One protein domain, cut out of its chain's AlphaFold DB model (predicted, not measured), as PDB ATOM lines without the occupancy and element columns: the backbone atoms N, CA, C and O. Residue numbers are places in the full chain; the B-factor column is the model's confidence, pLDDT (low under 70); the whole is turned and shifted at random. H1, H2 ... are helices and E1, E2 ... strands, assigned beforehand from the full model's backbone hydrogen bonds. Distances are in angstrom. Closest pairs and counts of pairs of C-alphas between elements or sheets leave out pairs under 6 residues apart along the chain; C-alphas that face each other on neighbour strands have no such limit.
ATOM      1  N   SER A   7     184.049 205.922 241.829       91.44
ATOM      2  CA  SER A   7     183.482 204.574 241.796       91.44
ATOM      3  C   SER A   7     184.571 203.597 242.200       91.44
ATOM      4  O   SER A   7     185.693 203.741 241.721       91.44
ATOM      5  N   TYR A   8     184.239 202.589 242.997       92.06
ATOM      6  CA  TYR A   8     185.165 201.505 243.296       92.06
ATOM      7  C   TYR A   8     184.721 200.219 242.635       92.06
ATOM      8  O   TYR A   8     183.531 199.912 242.546       92.06
ATOM      9  N   VAL A   9     185.716 199.485 242.170       92.12
ATOM     10  CA  VAL A   9     185.541 198.237 241.455       92.12
ATOM     11  C   VAL A   9     186.528 197.229 242.022       92.12
ATOM     12  O   VAL A   9     187.711 197.537 242.172       92.12
ATOM     13  N   ARG A  10     186.049 196.027 242.342       91.81
ATOM     14  CA  ARG A  10     186.874 194.937 242.866       91.81
ATOM     15  C   ARG A  10     187.205 193.947 241.744       91.81
ATOM     16  O   ARG A  10     186.302 193.239 241.295       91.81
ATOM     17  N   PRO A  11     188.459 193.873 241.270       92.62
ATOM     18  CA  PRO A  11     188.877 192.808 240.369       92.62
ATOM     19  C   PRO A  11     189.123 191.506 241.148       92.62
ATOM     20  O   PRO A  11     189.795 191.497 242.177       92.62
ATOM     21  N   TYR A  12     188.615 190.395 240.627       91.00
ATOM     22  CA  TYR A  12     189.007 189.048 241.033       91.00
ATOM     23  C   TYR A  12     190.051 188.539 240.047       91.00
ATOM     24  O   TYR A  12     189.791 188.491 238.843       91.00
ATOM     25  N   ALA A  13     191.237 188.193 240.543       89.19
ATOM     26  CA  ALA A  13     192.345 187.724 239.722       89.19
ATOM     27  C   ALA A  13     192.915 186.405 240.251       89.19
ATOM     28  O   ALA A  13     193.025 186.199 241.459       89.19
ATOM     29  N   GLU A  14     193.292 185.525 239.326       89.56
ATOM     30  CA  GLU A  14     193.933 184.240 239.601       89.56
ATOM     31  C   GLU A  14     195.344 184.220 239.002       89.56
ATOM     32  O   GLU A  14     195.564 184.660 237.865       89.56
ATOM     33  N   GLN A  15     196.308 183.666 239.744       88.56
ATOM     34  CA  GLN A  15     197.687 183.526 239.276       88.56
ATOM     35  C   GLN A  15     197.734 182.684 237.987       88.56
ATOM     36  O   GLN A  15     197.175 181.591 237.922       88.56
ATOM     37  N   GLY A  16     198.392 183.194 236.946       86.19
ATOM     38  CA  GLY A  16     198.532 182.541 235.638       86.19
ATOM     39  C   GLY A  16     197.355 182.736 234.672       86.19
ATOM     40  O   GLY A  16     197.518 182.512 233.474       86.19
ATOM     41  N   ARG A  17     196.189 183.204 235.141       86.31
ATOM     42  CA  ARG A  17     195.029 183.537 234.286       86.31
ATOM     43  C   ARG A  17     194.791 185.041 234.163       86.31
ATOM     44  O   ARG A  17     194.348 185.493 233.109       86.31
ATOM     45  N   GLY A  18     195.139 185.808 235.196       89.62
ATOM     46  CA  GLY A  18     194.843 187.236 235.294       89.62
ATOM     47  C   GLY A  18     193.463 187.489 235.905       89.62
ATOM     48  O   GLY A  18     192.940 186.655 236.641       89.62
ATOM     49  N   ILE A  19     192.876 188.650 235.609       90.50
ATOM     50  CA  ILE A  19     191.515 189.017 236.042       90.50
ATOM     51  C   ILE A  19     190.479 188.073 235.409       90.50
ATOM     52  O   ILE A  19     190.393 187.993 234.185       90.50
ATOM     53  N   THR A  20     189.689 187.394 236.244       90.44
ATOM     54  CA  THR A  20     188.602 186.476 235.858       90.44
ATOM     55  C   THR A  20     187.223 187.121 235.963       90.44
ATOM     56  O   THR A  20     186.313 186.760 235.221       90.44
ATOM     57  N   GLY A  21     187.067 188.096 236.857       90.75
ATOM     58  CA  GLY A  21     185.806 188.783 237.084       90.75
ATOM     59  C   GLY A  21     186.011 190.153 237.707       90.75
ATOM     60  O   GLY A  21     187.053 190.447 238.290       90.75
ATOM     61  N   ILE A  22     185.004 191.005 237.564       92.00
ATOM     62  CA  ILE A  22     185.010 192.363 238.087       92.00
ATOM     63  C   ILE A  22     183.680 192.593 238.797       92.00
ATOM     64  O   ILE A  22     182.620 192.414 238.200       92.00
ATOM     65  N   GLU A  23     183.734 192.997 240.062       90.19
ATOM     66  CA  GLU A  23     182.554 193.307 240.857       90.19
ATOM     67  C   GLU A  23     182.401 194.817 241.056       90.19
ATOM     68  O   GLU A  23     183.308 195.511 241.520       90.19
ATOM     69  N   SER A  24     181.206 195.302 240.725       89.94
ATOM     70  CA  SER A  24     180.712 196.634 241.057       89.94
ATOM     71  C   SER A  24     179.307 196.465 241.628       89.94
ATOM     72  O   SER A  24     178.333 196.390 240.880       89.94
ATOM     73  N   SER A  25     179.213 196.337 242.948       88.69
ATOM     74  CA  SER A  25     177.978 196.009 243.666       88.69
ATOM     75  C   SER A  25     177.671 197.059 244.737       88.69
ATOM     76  O   SER A  25     178.393 198.042 244.903       88.69
ATOM     77  N   TYR A  26     176.588 196.860 245.492       87.12
ATOM     78  CA  TYR A  26     176.246 197.718 246.633       87.12
ATOM     79  C   TYR A  26     177.410 197.855 247.635       87.12
ATOM     80  O   TYR A  26     177.636 198.929 248.186       87.12
ATOM     81  N   TYR A  27     178.196 196.792 247.821       87.38
ATOM     82  CA  TYR A  27     179.313 196.766 248.768       87.38
ATOM     83  C   TYR A  27     180.549 197.534 248.291       87.38
ATOM     84  O   TYR A  27     181.431 197.822 249.097       87.38
ATOM     85  N   THR A  28     180.614 197.903 247.007       87.38
ATOM     86  CA  THR A  28     181.687 198.737 246.444       87.38
ATOM     87  C   THR A  28     181.251 200.193 246.256       87.38
ATOM     88  O   THR A  28     181.928 200.970 245.577       87.38
ATOM     89  N   LEU A  29     180.117 200.591 246.845       89.50
ATOM     90  CA  LEU A  29     179.676 201.981 246.818       89.50
ATOM     91  C   LEU A  29     180.685 202.893 247.536       89.50
ATOM     92  O   LEU A  29     181.189 202.527 248.599       89.50
ATOM     93  N   PRO A  30     180.925 204.113 247.017       88.12
ATOM     94  CA  PRO A  30     181.875 205.057 247.603       88.12
ATOM     95  C   PRO A  30     181.672 205.364 249.084       88.12
ATOM     96  O   PRO A  30     182.637 205.605 249.791       88.12
ATOM     97  N   HIS A  31     180.428 205.319 249.566       86.62
ATOM     98  CA  HIS A  31     180.113 205.590 250.967       86.62
ATOM     99  C   HIS A  31     180.763 204.596 251.945       86.62
ATOM    100  O   HIS A  31     180.996 204.941 253.097       86.62
ATOM    101  N   PHE A  32     181.061 203.375 251.493       88.50
ATOM    102  CA  PHE A  32     181.601 202.317 252.346       88.50
ATOM    103  C   PHE A  32     183.113 202.148 252.235       88.50
ATOM    104  O   PHE A  32     183.656 201.294 252.932       88.50
ATOM    105  N   VAL A  33     183.783 202.901 251.358       89.31
ATOM    106  CA  VAL A  33     185.204 202.727 251.045       89.31
ATOM    107  C   VAL A  33     185.961 204.008 251.364       89.31
ATOM    108  O   VAL A  33     185.623 205.085 250.888       89.31
ATOM    109  N   GLN A  34     187.024 203.859 252.140       89.69
ATOM    110  CA  GLN A  34     187.963 204.900 252.520       89.69
ATOM    111  C   GLN A  34     189.344 204.585 251.961       89.69
ATOM    112  O   GLN A  34     189.796 203.435 251.956       89.69
ATOM    113  N   GLU A  35     190.039 205.621 251.520       89.31
ATOM    114  CA  GLU A  35     191.336 205.510 250.870       89.31
ATOM    115  C   GLU A  35     192.462 206.051 251.732       89.31
ATOM    116  O   GLU A  35     192.425 207.198 252.179       89.31
ATOM    117  N   PHE A  36     193.512 205.247 251.890       89.25
ATOM    118  CA  PHE A  36     194.638 205.582 252.743       89.25
ATOM    119  C   PHE A  36     195.914 205.803 251.950       89.25
ATOM    120  O   PHE A  36     196.355 204.954 251.170       89.25
ATOM    121  N   TYR A  37     196.550 206.936 252.223       86.69
ATOM    122  CA  TYR A  37     197.803 207.343 251.615       86.69
ATOM    123  C   TYR A  37     198.896 207.500 252.666       86.69
ATOM    124  O   TYR A  37     198.655 207.867 253.819       86.69
ATOM    125  N   ARG A  38     200.130 207.253 252.232       83.31
ATOM    126  CA  ARG A  38     201.345 207.608 252.958       83.31
ATOM    127  C   ARG A  38     202.174 208.525 252.067       83.31
ATOM    128  O   ARG A  38     202.750 208.101 251.064       83.31
ATOM    129  N   GLY A  39     202.161 209.817 252.393       80.44
ATOM    130  CA  GLY A  39     202.653 210.855 251.486       80.44
ATOM    131  C   GLY A  39     201.849 210.869 250.185       80.44
ATOM    132  O   GLY A  39     200.654 211.142 250.223       80.44
ATOM    133  N   SER A  40     202.492 210.571 249.053       79.44
ATOM    134  CA  SER A  40     201.844 210.498 247.734       79.44
ATOM    135  C   SER A  40     201.441 209.079 247.312       79.44
ATOM    136  O   SER A  40     200.767 208.913 246.299       79.44
ATOM    137  N   GLN A  41     201.825 208.047 248.072       84.06
ATOM    138  CA  GLN A  41     201.610 206.653 247.684       84.06
ATOM    139  C   GLN A  41     200.329 206.093 248.307       84.06
ATOM    140  O   GLN A  41     200.118 206.205 249.517       84.06
ATOM    141  N   LEU A  42     199.499 205.456 247.478       86.19
ATOM    142  CA  LEU A  42     198.324 204.712 247.925       86.19
ATOM    143  C   LEU A  42     198.782 203.455 248.676       86.19
ATOM    144  O   LEU A  42     199.454 202.597 248.102       86.19
ATOM    145  N   VAL A  43     198.418 203.356 249.953       85.25
ATOM    146  CA  VAL A  43     198.737 202.204 250.812       85.25
ATOM    147  C   VAL A  43     197.640 201.154 250.745       85.25
ATOM    148  O   VAL A  43     197.933 199.967 250.851       85.25
ATOM    149  N   GLY A  44     196.389 201.570 250.548       89.25
ATOM    150  CA  GLY A  44     195.278 200.636 250.508       89.25
ATOM    151  C   GLY A  44     193.915 201.269 250.726       89.25
ATOM    152  O   GLY A  44     193.776 202.491 250.817       89.25
ATOM    153  N   PHE A  45     192.923 200.395 250.856       89.56
ATOM    154  CA  PHE A  45     191.528 200.757 251.086       89.56
ATOM    155  C   PHE A  45     191.026 200.101 252.370       89.56
ATOM    156  O   PHE A  45     191.308 198.925 252.612       89.56
ATOM    157  N   SER A  46     190.264 200.829 253.178       87.94
ATOM    158  CA  SER A  46     189.482 200.254 254.280       87.94
ATOM    159  C   SER A  46     188.026 200.673 254.153       87.94
ATOM    160  O   SER A  46     187.687 201.480 253.298       87.94
ATOM    161  N   GLY A  47     187.144 200.083 254.942       84.38
ATOM    162  CA  GLY A  47     185.719 200.292 254.763       84.38
ATOM    163  C   GLY A  47     184.873 199.434 255.678       84.38
ATOM    164  O   GLY A  47     185.381 198.555 256.375       84.38
ATOM    165  N   ASP A  48     183.567 199.665 255.641       82.81
ATOM    166  CA  ASP A  48     182.611 198.941 256.482       82.81
ATOM    167  C   ASP A  48     182.527 197.459 256.118       82.81
ATOM    168  O   ASP A  48     182.464 196.604 256.998       82.81
ATOM    169  N   TYR A  49     182.594 197.163 254.820       83.56
ATOM    170  CA  TYR A  49     182.530 195.803 254.279       83.56
ATOM    171  C   TYR A  49     183.903 195.242 253.890       83.56
ATOM    172  O   TYR A  49     184.002 194.126 253.382       83.56
ATOM    173  N   ILE A  50     184.975 195.998 254.148       83.44
ATOM    174  CA  ILE A  50     186.357 195.554 253.949       83.44
ATOM    175  C   ILE A  50     186.844 194.935 255.259       83.44
ATOM    176  O   ILE A  50     187.546 195.550 256.068       83.44
ATOM    177  N   LEU A  51     186.391 193.706 255.478       84.50
ATOM    178  CA  LEU A  51     186.667 192.942 256.682       84.50
ATOM    179  C   LEU A  51     187.643 191.806 256.386       84.50
ATOM    180  O   LEU A  51     187.617 191.207 255.309       84.50
ATOM    181  N   ASP A  52     188.482 191.491 257.364       81.56
ATOM    182  CA  ASP A  52     189.263 190.260 257.342       81.56
ATOM    183  C   ASP A  52     188.330 189.039 257.351       81.56
ATOM    184  O   ASP A  52     187.357 188.984 258.107       81.56
ATOM    185  N   THR A  53     188.636 188.048 256.514       77.88
ATOM    186  CA  THR A  53     187.790 186.869 256.287       77.88
ATOM    187  C   THR A  53     187.657 185.987 257.524       77.88
ATOM    188  O   THR A  53     186.663 185.278 257.657       77.88
ATOM    189  N   HIS A  54     188.630 186.044 258.438       76.56
ATOM    190  CA  HIS A  54     188.642 185.228 259.650       76.56
ATOM    191  C   HIS A  54     188.138 185.992 260.874       76.56
ATOM    192  O   HIS A  54     187.333 185.470 261.641       76.56
ATOM    193  N   SER A  55     188.614 187.224 261.081       76.88
ATOM    194  CA  SER A  55     188.284 187.997 262.283       76.88
ATOM    195  C   SER A  55     187.077 188.925 262.131       76.88
ATOM    196  O   SER A  55     186.610 189.453 263.142       76.88
ATOM    197  N   LEU A  56     186.580 189.143 260.904       79.75
ATOM    198  CA  LEU A  56     185.523 190.112 260.578       79.75
ATOM    199  C   LEU A  56     185.803 191.525 261.120       79.75
ATOM    200  O   LEU A  56     184.893 192.321 261.346       79.75
ATOM    201  N   ARG A  57     187.079 191.851 261.349       81.81
ATOM    202  CA  ARG A  57     187.521 193.186 261.755       81.81
ATOM    203  C   ARG A  57     187.876 193.996 260.521       81.81
ATOM    204  O   ARG A  57     188.325 193.439 259.523       81.81
ATOM    205  N   ARG A  58     187.708 195.317 260.608       78.94
ATOM    206  CA  ARG A  58     188.128 196.235 259.545       78.94
ATOM    207  C   ARG A  58     189.634 196.149 259.355       78.94
ATOM    208  O   ARG A  58     190.390 196.263 260.321       78.94
ATOM    209  N   VAL A  59     190.050 195.956 258.111       84.06
ATOM    210  CA  VAL A  59     191.459 195.878 257.722       84.06
ATOM    211  C   VAL A  59     191.708 196.817 256.547       84.06
ATOM    212  O   VAL A  59     190.789 197.203 255.823       84.06
ATOM    213  N   ILE A  60     192.958 197.243 256.396       84.19
ATOM    214  CA  ILE A  60     193.419 197.962 255.213       84.19
ATOM    215  C   ILE A  60     193.845 196.906 254.199       84.19
ATOM    216  O   ILE A  60     194.783 196.146 254.431       84.19
ATOM    217  N   THR A  61     193.124 196.846 253.090       85.75
ATOM    218  CA  THR A  61     193.432 195.953 251.973       85.75
ATOM    219  C   THR A  61     194.548 196.502 251.110       85.75
ATOM    220  O   THR A  61     194.793 197.704 251.075       85.75
ATOM    221  N   GLU A  62     195.201 195.609 250.376       87.19
ATOM    222  CA  GLU A  62     196.277 195.959 249.461       87.19
ATOM    223  C   GLU A  62     195.790 196.872 248.313       87.19
ATOM    224  O   GLU A  62     194.642 196.749 247.868       87.19
ATOM    225  N   PRO A  63     196.656 197.744 247.757       85.88
ATOM    226  CA  PRO A  63     196.292 198.723 246.720       85.88
ATOM    227  C   PRO A  63     195.771 198.159 245.388       85.88
ATOM    228  O   PRO A  63     195.434 198.929 244.486       85.88
ATOM    229  N   TRP A  64     195.817 196.843 245.183       86.19
ATOM    230  CA  TRP A  64     195.338 196.170 243.969       86.19
ATOM    231  C   TRP A  64     194.011 195.433 244.169       86.19
ATOM    232  O   TRP A  64     193.402 195.028 243.182       86.19
ATOM    233  N   ASN A  65     193.527 195.297 245.409       87.38
ATOM    234  CA  ASN A  65     192.257 194.619 245.692       87.38
ATOM    235  C   ASN A  65     191.036 195.450 245.285       87.38
ATOM    236  O   ASN A  65     189.964 194.898 245.051       87.38
ATOM    237  N   LEU A  66     191.193 196.769 245.186       90.44
ATOM    238  CA  LEU A  66     190.185 197.697 244.691       90.44
ATOM    239  C   LEU A  66     190.833 198.654 243.696       90.44
ATOM    240  O   LEU A  66     191.989 199.053 243.838       90.44
ATOM    241  N   VAL A  67     190.065 199.034 242.682       91.25
ATOM    242  CA  VAL A  67     190.450 200.033 241.691       91.25
ATOM    243  C   VAL A  67     189.443 201.171 241.740       91.25
ATOM    244  O   VAL A  67     188.233 200.952 241.658       91.25
ATOM    245  N   SER A  68     189.949 202.393 241.883       90.56
ATOM    246  CA  SER A  68     189.140 203.606 241.934       90.56
ATOM    247  C   SER A  68     189.034 204.257 240.554       90.56
ATOM    248  O   SER A  68     190.045 204.653 239.974       90.56
ATOM    249  N   MET A  69     187.811 204.455 240.077       91.44
ATOM    250  CA  MET A  69     187.489 205.317 238.945       91.44
ATOM    251  C   MET A  69     187.090 206.695 239.470       91.44
ATOM    252  O   MET A  69     185.960 206.890 239.924       91.44
ATOM    253  N   LYS A  70     188.023 207.647 239.418       89.56
ATOM    254  CA  LYS A  70     187.862 208.995 239.979       89.56
ATOM    255  C   LYS A  70     187.816 210.062 238.908       89.56
ATOM    256  O   LYS A  70     188.587 209.999 237.953       89.56
ATOM    257  N   ASN A  71     186.987 211.075 239.130       87.06
ATOM    258  CA  ASN A  71     187.094 212.328 238.394       87.06
ATOM    259  C   ASN A  71     188.494 212.942 238.602       87.06
ATOM    260  O   ASN A  71     188.911 213.070 239.755       87.06
ATOM    261  N   THR A  75     188.962 219.444 244.430       79.75
ATOM    262  CA  THR A  75     189.473 220.562 245.230       79.75
ATOM    263  C   THR A  75     189.505 220.174 246.715       79.75
ATOM    264  O   THR A  75     188.534 219.610 247.221       79.75
ATOM    265  N   PRO A  76     190.614 220.418 247.442       80.81
ATOM    266  CA  PRO A  76     190.687 220.103 248.867       80.81
ATOM    267  C   PRO A  76     189.795 221.030 249.690       80.81
ATOM    268  O   PRO A  76     189.785 222.248 249.491       80.81
ATOM    269  N   GLN A  77     189.101 220.471 250.681       80.56
ATOM    270  CA  GLN A  77     188.336 221.271 251.628       80.56
ATOM    271  C   GLN A  77     189.267 221.848 252.691       80.56
ATOM    272  O   GLN A  77     189.659 221.178 253.642       80.56
ATOM    273  N   HIS A  78     189.551 223.145 252.579       79.81
ATOM    274  CA  HIS A  78     190.462 223.843 253.489       79.81
ATOM    275  C   HIS A  78     190.016 223.835 254.969       79.81
ATOM    276  O   HIS A  78     190.803 224.175 255.849       79.81
ATOM    277  N   LYS A  79     188.738 223.541 255.257       83.25
ATOM    278  CA  LYS A  79     188.162 223.564 256.617       83.25
ATOM    279  C   LYS A  79     188.293 222.234 257.349       83.25
ATOM    280  O   LYS A  79     188.133 222.203 258.565       83.25
ATOM    281  N   VAL A  80     188.539 221.149 256.623       80.75
ATOM    282  CA  VAL A  80     188.574 219.797 257.175       80.75
ATOM    283  C   VAL A  80     190.020 219.335 257.142       80.75
ATOM    284  O   VAL A  80     190.653 219.347 256.093       80.75
ATOM    285  N   ILE A  81     190.567 218.951 258.292       80.50
ATOM    286  CA  ILE A  81     191.891 218.323 258.356       80.50
ATOM    287  C   ILE A  81     191.689 216.820 258.116       80.50
ATOM    288  O   ILE A  81     190.797 216.240 258.743       80.50
ATOM    289  N   PRO A  82     192.460 216.170 257.225       80.00
ATOM    290  CA  PRO A  82     192.330 214.733 257.020       80.00
ATOM    291  C   PRO A  82     192.730 213.948 258.277       80.00
ATOM    292  O   PRO A  82     193.644 214.334 259.009       80.00
ATOM    293  N   VAL A  83     192.059 212.821 258.524       80.31
ATOM    294  CA  VAL A  83     192.325 211.990 259.701       80.31
ATOM    295  C   VAL A  83     193.633 211.224 259.503       80.31
ATOM    296  O   VAL A  83     193.754 210.388 258.607       80.31
ATOM    297  N   SER A  84     194.619 211.507 260.354       78.00
ATOM    298  CA  SER A  84     195.884 210.774 260.407       78.00
ATOM    299  C   SER A  84     195.847 209.695 261.486       78.00
ATOM    300  O   SER A  84     195.536 209.974 262.644       78.00
ATOM    301  N   TYR A  85     196.240 208.481 261.123       73.94
ATOM    302  CA  TYR A  85     196.382 207.341 262.014       73.94
ATOM    303  C   TYR A  85     197.860 207.150 262.370       73.94
ATOM    304  O   TYR A  85     198.709 206.912 261.506       73.94
ATOM    305  N   GLY A  86     198.168 207.256 263.662       70.75
ATOM    306  CA  GLY A  86     199.513 207.066 264.199       70.75
ATOM    307  C   GLY A  86     199.788 207.931 265.425       70.75
ATOM    308  O   GLY A  86     198.978 208.762 265.820       70.75
ATOM    309  N   THR A  87     200.954 207.723 266.033       65.62
ATOM    310  CA  THR A  87     201.444 208.510 267.178       65.62
ATOM    311  C   THR A  87     202.300 209.708 266.764       65.62
ATOM    312  O   THR A  87     202.564 210.584 267.584       65.62
ATOM    313  N   LYS A  88     202.749 209.756 265.503       69.56
ATOM    314  CA  LYS A  88     203.550 210.855 264.949       69.56
ATOM    315  C   LYS A  88     202.629 211.932 264.364       69.56
ATOM    316  O   LYS A  88     201.705 211.613 263.618       69.56
ATOM    317  N   GLY A  89     202.908 213.199 264.674       67.31
ATOM    318  CA  GLY A  89     202.238 214.338 264.043       67.31
ATOM    319  C   GLY A  89     202.588 214.459 262.556       67.31
ATOM    320  O   GLY A  89     203.644 214.002 262.116       67.31
ATOM    321  N   TYR A  90     201.702 215.080 261.777       76.94
ATOM    322  CA  TYR A  90     201.955 215.346 260.362       76.94
ATOM    323  C   TYR A  90     202.948 216.506 260.208       76.94
ATOM    324  O   TYR A  90     202.722 217.597 260.729       76.94
ATOM    325  N   SER A  91     204.039 216.282 259.474       79.00
ATOM    326  CA  SER A  91     205.022 217.310 259.130       79.00
ATOM    327  C   SER A  91     205.276 217.308 257.627       79.00
ATOM    328  O   SER A  91     205.393 216.255 257.000       79.00
ATOM    329  N   LEU A  92     205.390 218.496 257.034       81.50
ATOM    330  CA  LEU A  92     205.772 218.632 255.626       81.50
ATOM    331  C   LEU A  92     207.250 218.295 255.391       81.50
ATOM    332  O   LEU A  92     207.612 217.932 254.277       81.50
ATOM    333  N   LEU A  93     208.078 218.378 256.438       83.88
ATOM    334  CA  LEU A  93     209.525 218.154 256.375       83.88
ATOM    335  C   LEU A  93     209.920 216.682 256.564       83.88
ATOM    336  O   LEU A  93     211.078 216.334 256.353       83.88
ATOM    337  N   SER A  94     208.996 215.819 256.997       78.88
ATOM    338  CA  SER A  94     209.280 214.391 257.160       78.88
ATOM    339  C   SER A  94     209.307 213.679 255.810       78.88
ATOM    340  O   SER A  94     208.458 213.948 254.953       78.88
ATOM    341  N   ASP A  95     210.214 212.714 255.670       80.00
ATOM    342  CA  ASP A  95     210.290 211.857 254.491       80.00
ATOM    343  C   ASP A  95     208.997 211.045 254.290       80.00
ATOM    344  O   ASP A  95     208.246 210.768 255.230       80.00
ATOM    345  N   GLN A  96     208.710 210.676 253.046       74.69
ATOM    346  CA  GLN A  96     207.475 210.019 252.637       74.69
ATOM    347  C   GLN A  96     207.241 208.691 253.364       74.69
ATOM    348  O   GLN A  96     206.102 208.402 253.727       74.69
ATOM    349  N   ALA A  97     208.292 207.910 253.621       75.69
ATOM    350  CA  ALA A  97     208.185 206.641 254.338       75.69
ATOM    351  C   ALA A  97     207.775 206.813 255.812       75.69
ATOM    352  O   ALA A  97     207.110 205.940 256.372       75.69
ATOM    353  N   ASP A  98     208.131 207.949 256.413       77.94
ATOM    354  CA  ASP A  98     207.898 208.265 257.823       77.94
ATOM    355  C   ASP A  98     206.568 208.978 258.089       77.94
ATOM    356  O   ASP A  98     206.182 209.154 259.252       77.94
ATOM    357  N   LYS A  99     205.853 209.386 257.032       80.88
ATOM    358  CA  LYS A  99     204.560 210.059 257.165       80.88
ATOM    359  C   LYS A  99     203.517 209.125 257.795       80.88
ATOM    360  O   LYS A  99     203.478 207.933 257.469       80.88
ATOM    361  N   PRO A 100     202.645 209.650 258.677       81.88
ATOM    362  CA  PRO A 100     201.548 208.863 259.219       81.88
ATOM    363  C   PRO A 100     200.605 208.431 258.093       81.88
ATOM    364  O   PRO A 100     200.506 209.086 257.051       81.88
ATOM    365  N   LEU A 101     199.912 207.316 258.311       84.00
ATOM    366  CA  LEU A 101     198.870 206.874 257.398       84.00
ATOM    367  C   LEU A 101     197.713 207.868 257.480       84.00
ATOM    368  O   LEU A 101     197.241 208.156 258.576       84.00
ATOM    369  N   MET A 102     197.257 208.394 256.354       86.25
ATOM    370  CA  MET A 102     196.233 209.431 256.342       86.25
ATOM    371  C   MET A 102     195.130 209.085 255.356       86.25
ATOM    372  O   MET A 102     195.408 208.602 254.256       86.25
ATOM    373  N   GLU A 103     193.885 209.325 255.757       86.19
ATOM    374  CA  GLU A 103     192.758 209.249 254.833       86.19
ATOM    375  C   GLU A 103     192.854 210.384 253.805       86.19
ATOM    376  O   GLU A 103     193.151 211.533 254.147       86.19
ATOM    377  N   THR A 104     192.633 210.069 252.531       84.25
ATOM    378  CA  THR A 104     192.640 211.080 251.471       84.25
ATOM    379  C   THR A 104     191.409 211.977 251.545       84.25
ATOM    380  O   THR A 104     190.335 211.550 251.947       84.25
ATOM    381  N   GLN A 105     191.545 213.222 251.091       82.94
ATOM    382  CA  GLN A 105     190.388 214.056 250.742       82.94
ATOM    383  C   GLN A 105     190.043 213.972 249.255       82.94
ATOM    384  O   GLN A 105     188.997 214.448 248.823       82.94
ATOM    385  N   ASN A 106     190.923 213.375 248.450       84.12
ATOM    386  CA  ASN A 106     190.740 213.282 247.014       84.12
ATOM    387  C   ASN A 106     189.851 212.080 246.657       84.12
ATOM    388  O   ASN A 106     190.336 211.045 246.188       84.12
ATOM    389  N   TYR A 107     188.547 212.240 246.861       84.00
ATOM    390  CA  TYR A 107     187.510 211.311 246.396       84.00
ATOM    391  C   TYR A 107     186.896 211.734 245.046       84.00
ATOM    392  O   TYR A 107     185.886 211.182 244.616       84.00
ATOM    393  N   GLY A 108     187.527 212.684 244.343       82.00
ATOM    394  CA  GLY A 108     186.948 213.347 243.172       82.00
ATOM    395  C   GLY A 108     185.749 214.226 243.539       82.00
ATOM    396  O   GLY A 108     185.139 214.070 244.594       82.00
ATOM    397  N   ALA A 268     189.161 209.439 233.355       89.12
ATOM    398  CA  ALA A 268     188.914 208.611 234.534       89.12
ATOM    399  C   ALA A 268     188.779 207.122 234.173       89.12
ATOM    400  O   ALA A 268     189.382 206.258 234.820       89.12
ATOM    401  N   ALA A 269     188.011 206.817 233.126       90.62
ATOM    402  CA  ALA A 269     187.850 205.460 232.617       90.62
ATOM    403  C   ALA A 269     189.174 204.904 232.071       90.62
ATOM    404  O   ALA A 269     189.543 203.785 232.415       90.62
ATOM    405  N   GLN A 270     189.937 205.699 231.320       91.00
ATOM    406  CA  GLN A 270     191.242 205.329 230.769       91.00
ATOM    407  C   GLN A 270     192.226 204.928 231.876       91.00
ATOM    408  O   GLN A 270     192.790 203.836 231.841       91.00
ATOM    409  N   ARG A 271     192.363 205.759 232.921       89.38
ATOM    410  CA  ARG A 271     193.203 205.462 234.097       89.38
ATOM    411  C   ARG A 271     192.782 204.169 234.795       89.38
ATOM    412  O   ARG A 271     193.633 203.375 235.193       89.38
ATOM    413  N   THR A 272     191.476 203.941 234.913       91.00
ATOM    414  CA  THR A 272     190.916 202.724 235.521       91.00
ATOM    415  C   THR A 272     191.243 201.488 234.684       91.00
ATOM    416  O   THR A 272     191.692 200.482 235.228       91.00
ATOM    417  N   ILE A 273     191.070 201.570 233.361       91.38
ATOM    418  CA  ILE A 273     191.374 200.482 232.425       91.38
ATOM    419  C   ILE A 273     192.864 200.154 232.468       91.38
ATOM    420  O   ILE A 273     193.217 198.988 232.619       91.38
ATOM    421  N   TYR A 274     193.741 201.159 232.428       91.56
ATOM    422  CA  TYR A 274     195.178 200.932 232.561       91.56
ATOM    423  C   TYR A 274     195.529 200.237 233.876       91.56
ATOM    424  O   TYR A 274     196.281 199.267 233.869       91.56
ATOM    425  N   ARG A 275     194.937 200.667 234.995       90.00
ATOM    426  CA  ARG A 275     195.172 200.025 236.292       90.00
ATOM    427  C   ARG A 275     194.692 198.571 236.316       90.00
ATOM    428  O   ARG A 275     195.378 197.720 236.875       90.00
ATOM    429  N   LEU A 276     193.543 198.274 235.708       91.19
ATOM    430  CA  LEU A 276     193.038 196.903 235.578       91.19
ATOM    431  C   LEU A 276     193.944 196.046 234.686       91.19
ATOM    432  O   LEU A 276     194.206 194.895 235.026       91.19
ATOM    433  N   LEU A 277     194.458 196.597 233.586       90.31
ATOM    434  CA  LEU A 277     195.413 195.906 232.717       90.31
ATOM    435  C   LEU A 277     196.721 195.608 233.450       90.31
ATOM    436  O   LEU A 277     197.204 194.481 233.374       90.31
ATOM    437  N   ASP A 278     197.247 196.558 234.222       89.56
ATOM    438  CA  ASP A 278     198.455 196.343 235.023       89.56
ATOM    439  C   ASP A 278     198.257 195.201 236.033       89.56
ATOM    440  O   ASP A 278     199.116 194.329 236.157       89.56
ATOM    441  N   ILE A 279     197.104 195.158 236.715       89.62
ATOM    442  CA  ILE A 279     196.750 194.068 237.638       89.62
ATOM    443  C   ILE A 279     196.611 192.743 236.873       89.62
ATOM    444  O   ILE A 279     197.158 191.724 237.291       89.62
ATOM    445  N   HIS A 280     195.925 192.740 235.729       90.50
ATOM    446  CA  HIS A 280     195.758 191.541 234.908       90.50
ATOM    447  C   HIS A 280     197.107 190.967 234.454       90.50
ATOM    448  O   HIS A 280     197.338 189.764 234.580       90.50
ATOM    449  N   LEU A 281     198.012 191.816 233.961       89.56
ATOM    450  CA  LEU A 281     199.340 191.416 233.498       89.56
ATOM    451  C   LEU A 281     200.243 190.974 234.653       89.56
ATOM    452  O   LEU A 281     200.972 189.989 234.499       89.56
ATOM    453  N   ALA A 282     200.136 191.617 235.820       89.31
ATOM    454  CA  ALA A 282     200.834 191.192 237.030       89.31
ATOM    455  C   ALA A 282     200.449 189.758 237.427       89.31
ATOM    456  O   ALA A 282     201.329 188.920 237.613       89.31
ATOM    457  N   TYR A 283     199.152 189.439 237.483       89.19
ATOM    458  CA  TYR A 283     198.692 188.096 237.855       89.19
ATOM    459  C   TYR A 283     198.936 187.047 236.764       89.19
ATOM    460  O   TYR A 283     199.225 185.891 237.077       89.19
ATOM    461  N   LYS A 284     198.831 187.417 235.482       89.25
ATOM    462  CA  LYS A 284     198.968 186.473 234.362       89.25
ATOM    463  C   LYS A 284     200.423 186.176 233.993       89.25
ATOM    464  O   LYS A 284     200.763 185.020 233.762       89.25
ATOM    465  N   TYR A 285     201.266 187.205 233.926       87.25
ATOM    466  CA  TYR A 285     202.639 187.112 233.416       87.25
ATOM    467  C   TYR A 285     203.710 187.518 234.435       87.25
ATOM    468  O   TYR A 285     204.897 187.373 234.144       87.25
ATOM    469  N   GLY A 286     203.331 188.046 235.604       83.69
ATOM    470  CA  GLY A 286     204.285 188.517 236.614       83.69
ATOM    471  C   GLY A 286     205.039 189.788 236.217       83.69
ATOM    472  O   GLY A 286     206.070 190.089 236.811       83.69
TER     473      GLY A 286
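What this domain is: This is residues 7 to 71, 75 to 108 and 268 to 286 of the 410 residues of the protein "Phage portal protein" of Escherichia coli (UniProt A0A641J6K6). Two small antiparallel sheets of three strands stand side by side along the longest axis, and one helix, H1, packs on the sheet E2 E1 E5, close to each of its strands. The other sheet, E4 E3 E6, includes the strands nearest the mean of the C-alphas, and a long loop, residues 75 to 100, lies at the far end from H1. The printed part has 118 residues, with six named strands followed by one named helix; the class is mixed, helices and strands, though under half of the residues are in named elements. It is compact, with a radius of gyration of the C-alphas of 15.5 A and spans of 43 by 31 by 25 A.

Where its parts are: E1, residues 7 to 14, spans 23.0 A from C-alpha 7 at (183.482, 204.574, 241.796). E2 is residues 18 to 23, and E5 is residues 67 to 70. E3, residues 33 to 38, spans 17.0 A; E4, residues 41 to 47, spans 18.5 A; E6 is residues 101 to 103. H1, residues 268 to 285, spans 25.5 A and ends at C-alpha 285, (202.639, 187.112, 233.416).

How they stand to each other: E1 pairs with E5 over residues 7 to 9, N 9 to O 67 being 3.0 A, and with E2 over 10 to 14, N 12 to O 21 being 2.8 A. H1 is on this sheet, at the sheet's level with a height of 2.3 A; its closest C-alphas to E2 are those of Lys 284 and Gly 18, 4.3 A. Every O i to N i+4 pair in H1 is within hydrogen-bond range. E3 and E4 form a hairpin, N 34 to O 46 being 2.7 A, and E6 is antiparallel to E3, N 37 to O 102 being 2.9 A. H1 is apart from E3 and E4.

The domain as a whole: The farthest C-alphas, Gly 16 and Lys 79, are 47.2 A apart. Residues 72 to 74 and 109 to 267 are not printed; the gaps are 11.0 A and 10.0 A between C-alphas. The link E4 to E5 is long, and residues 87 to 89 have pLDDT under 70.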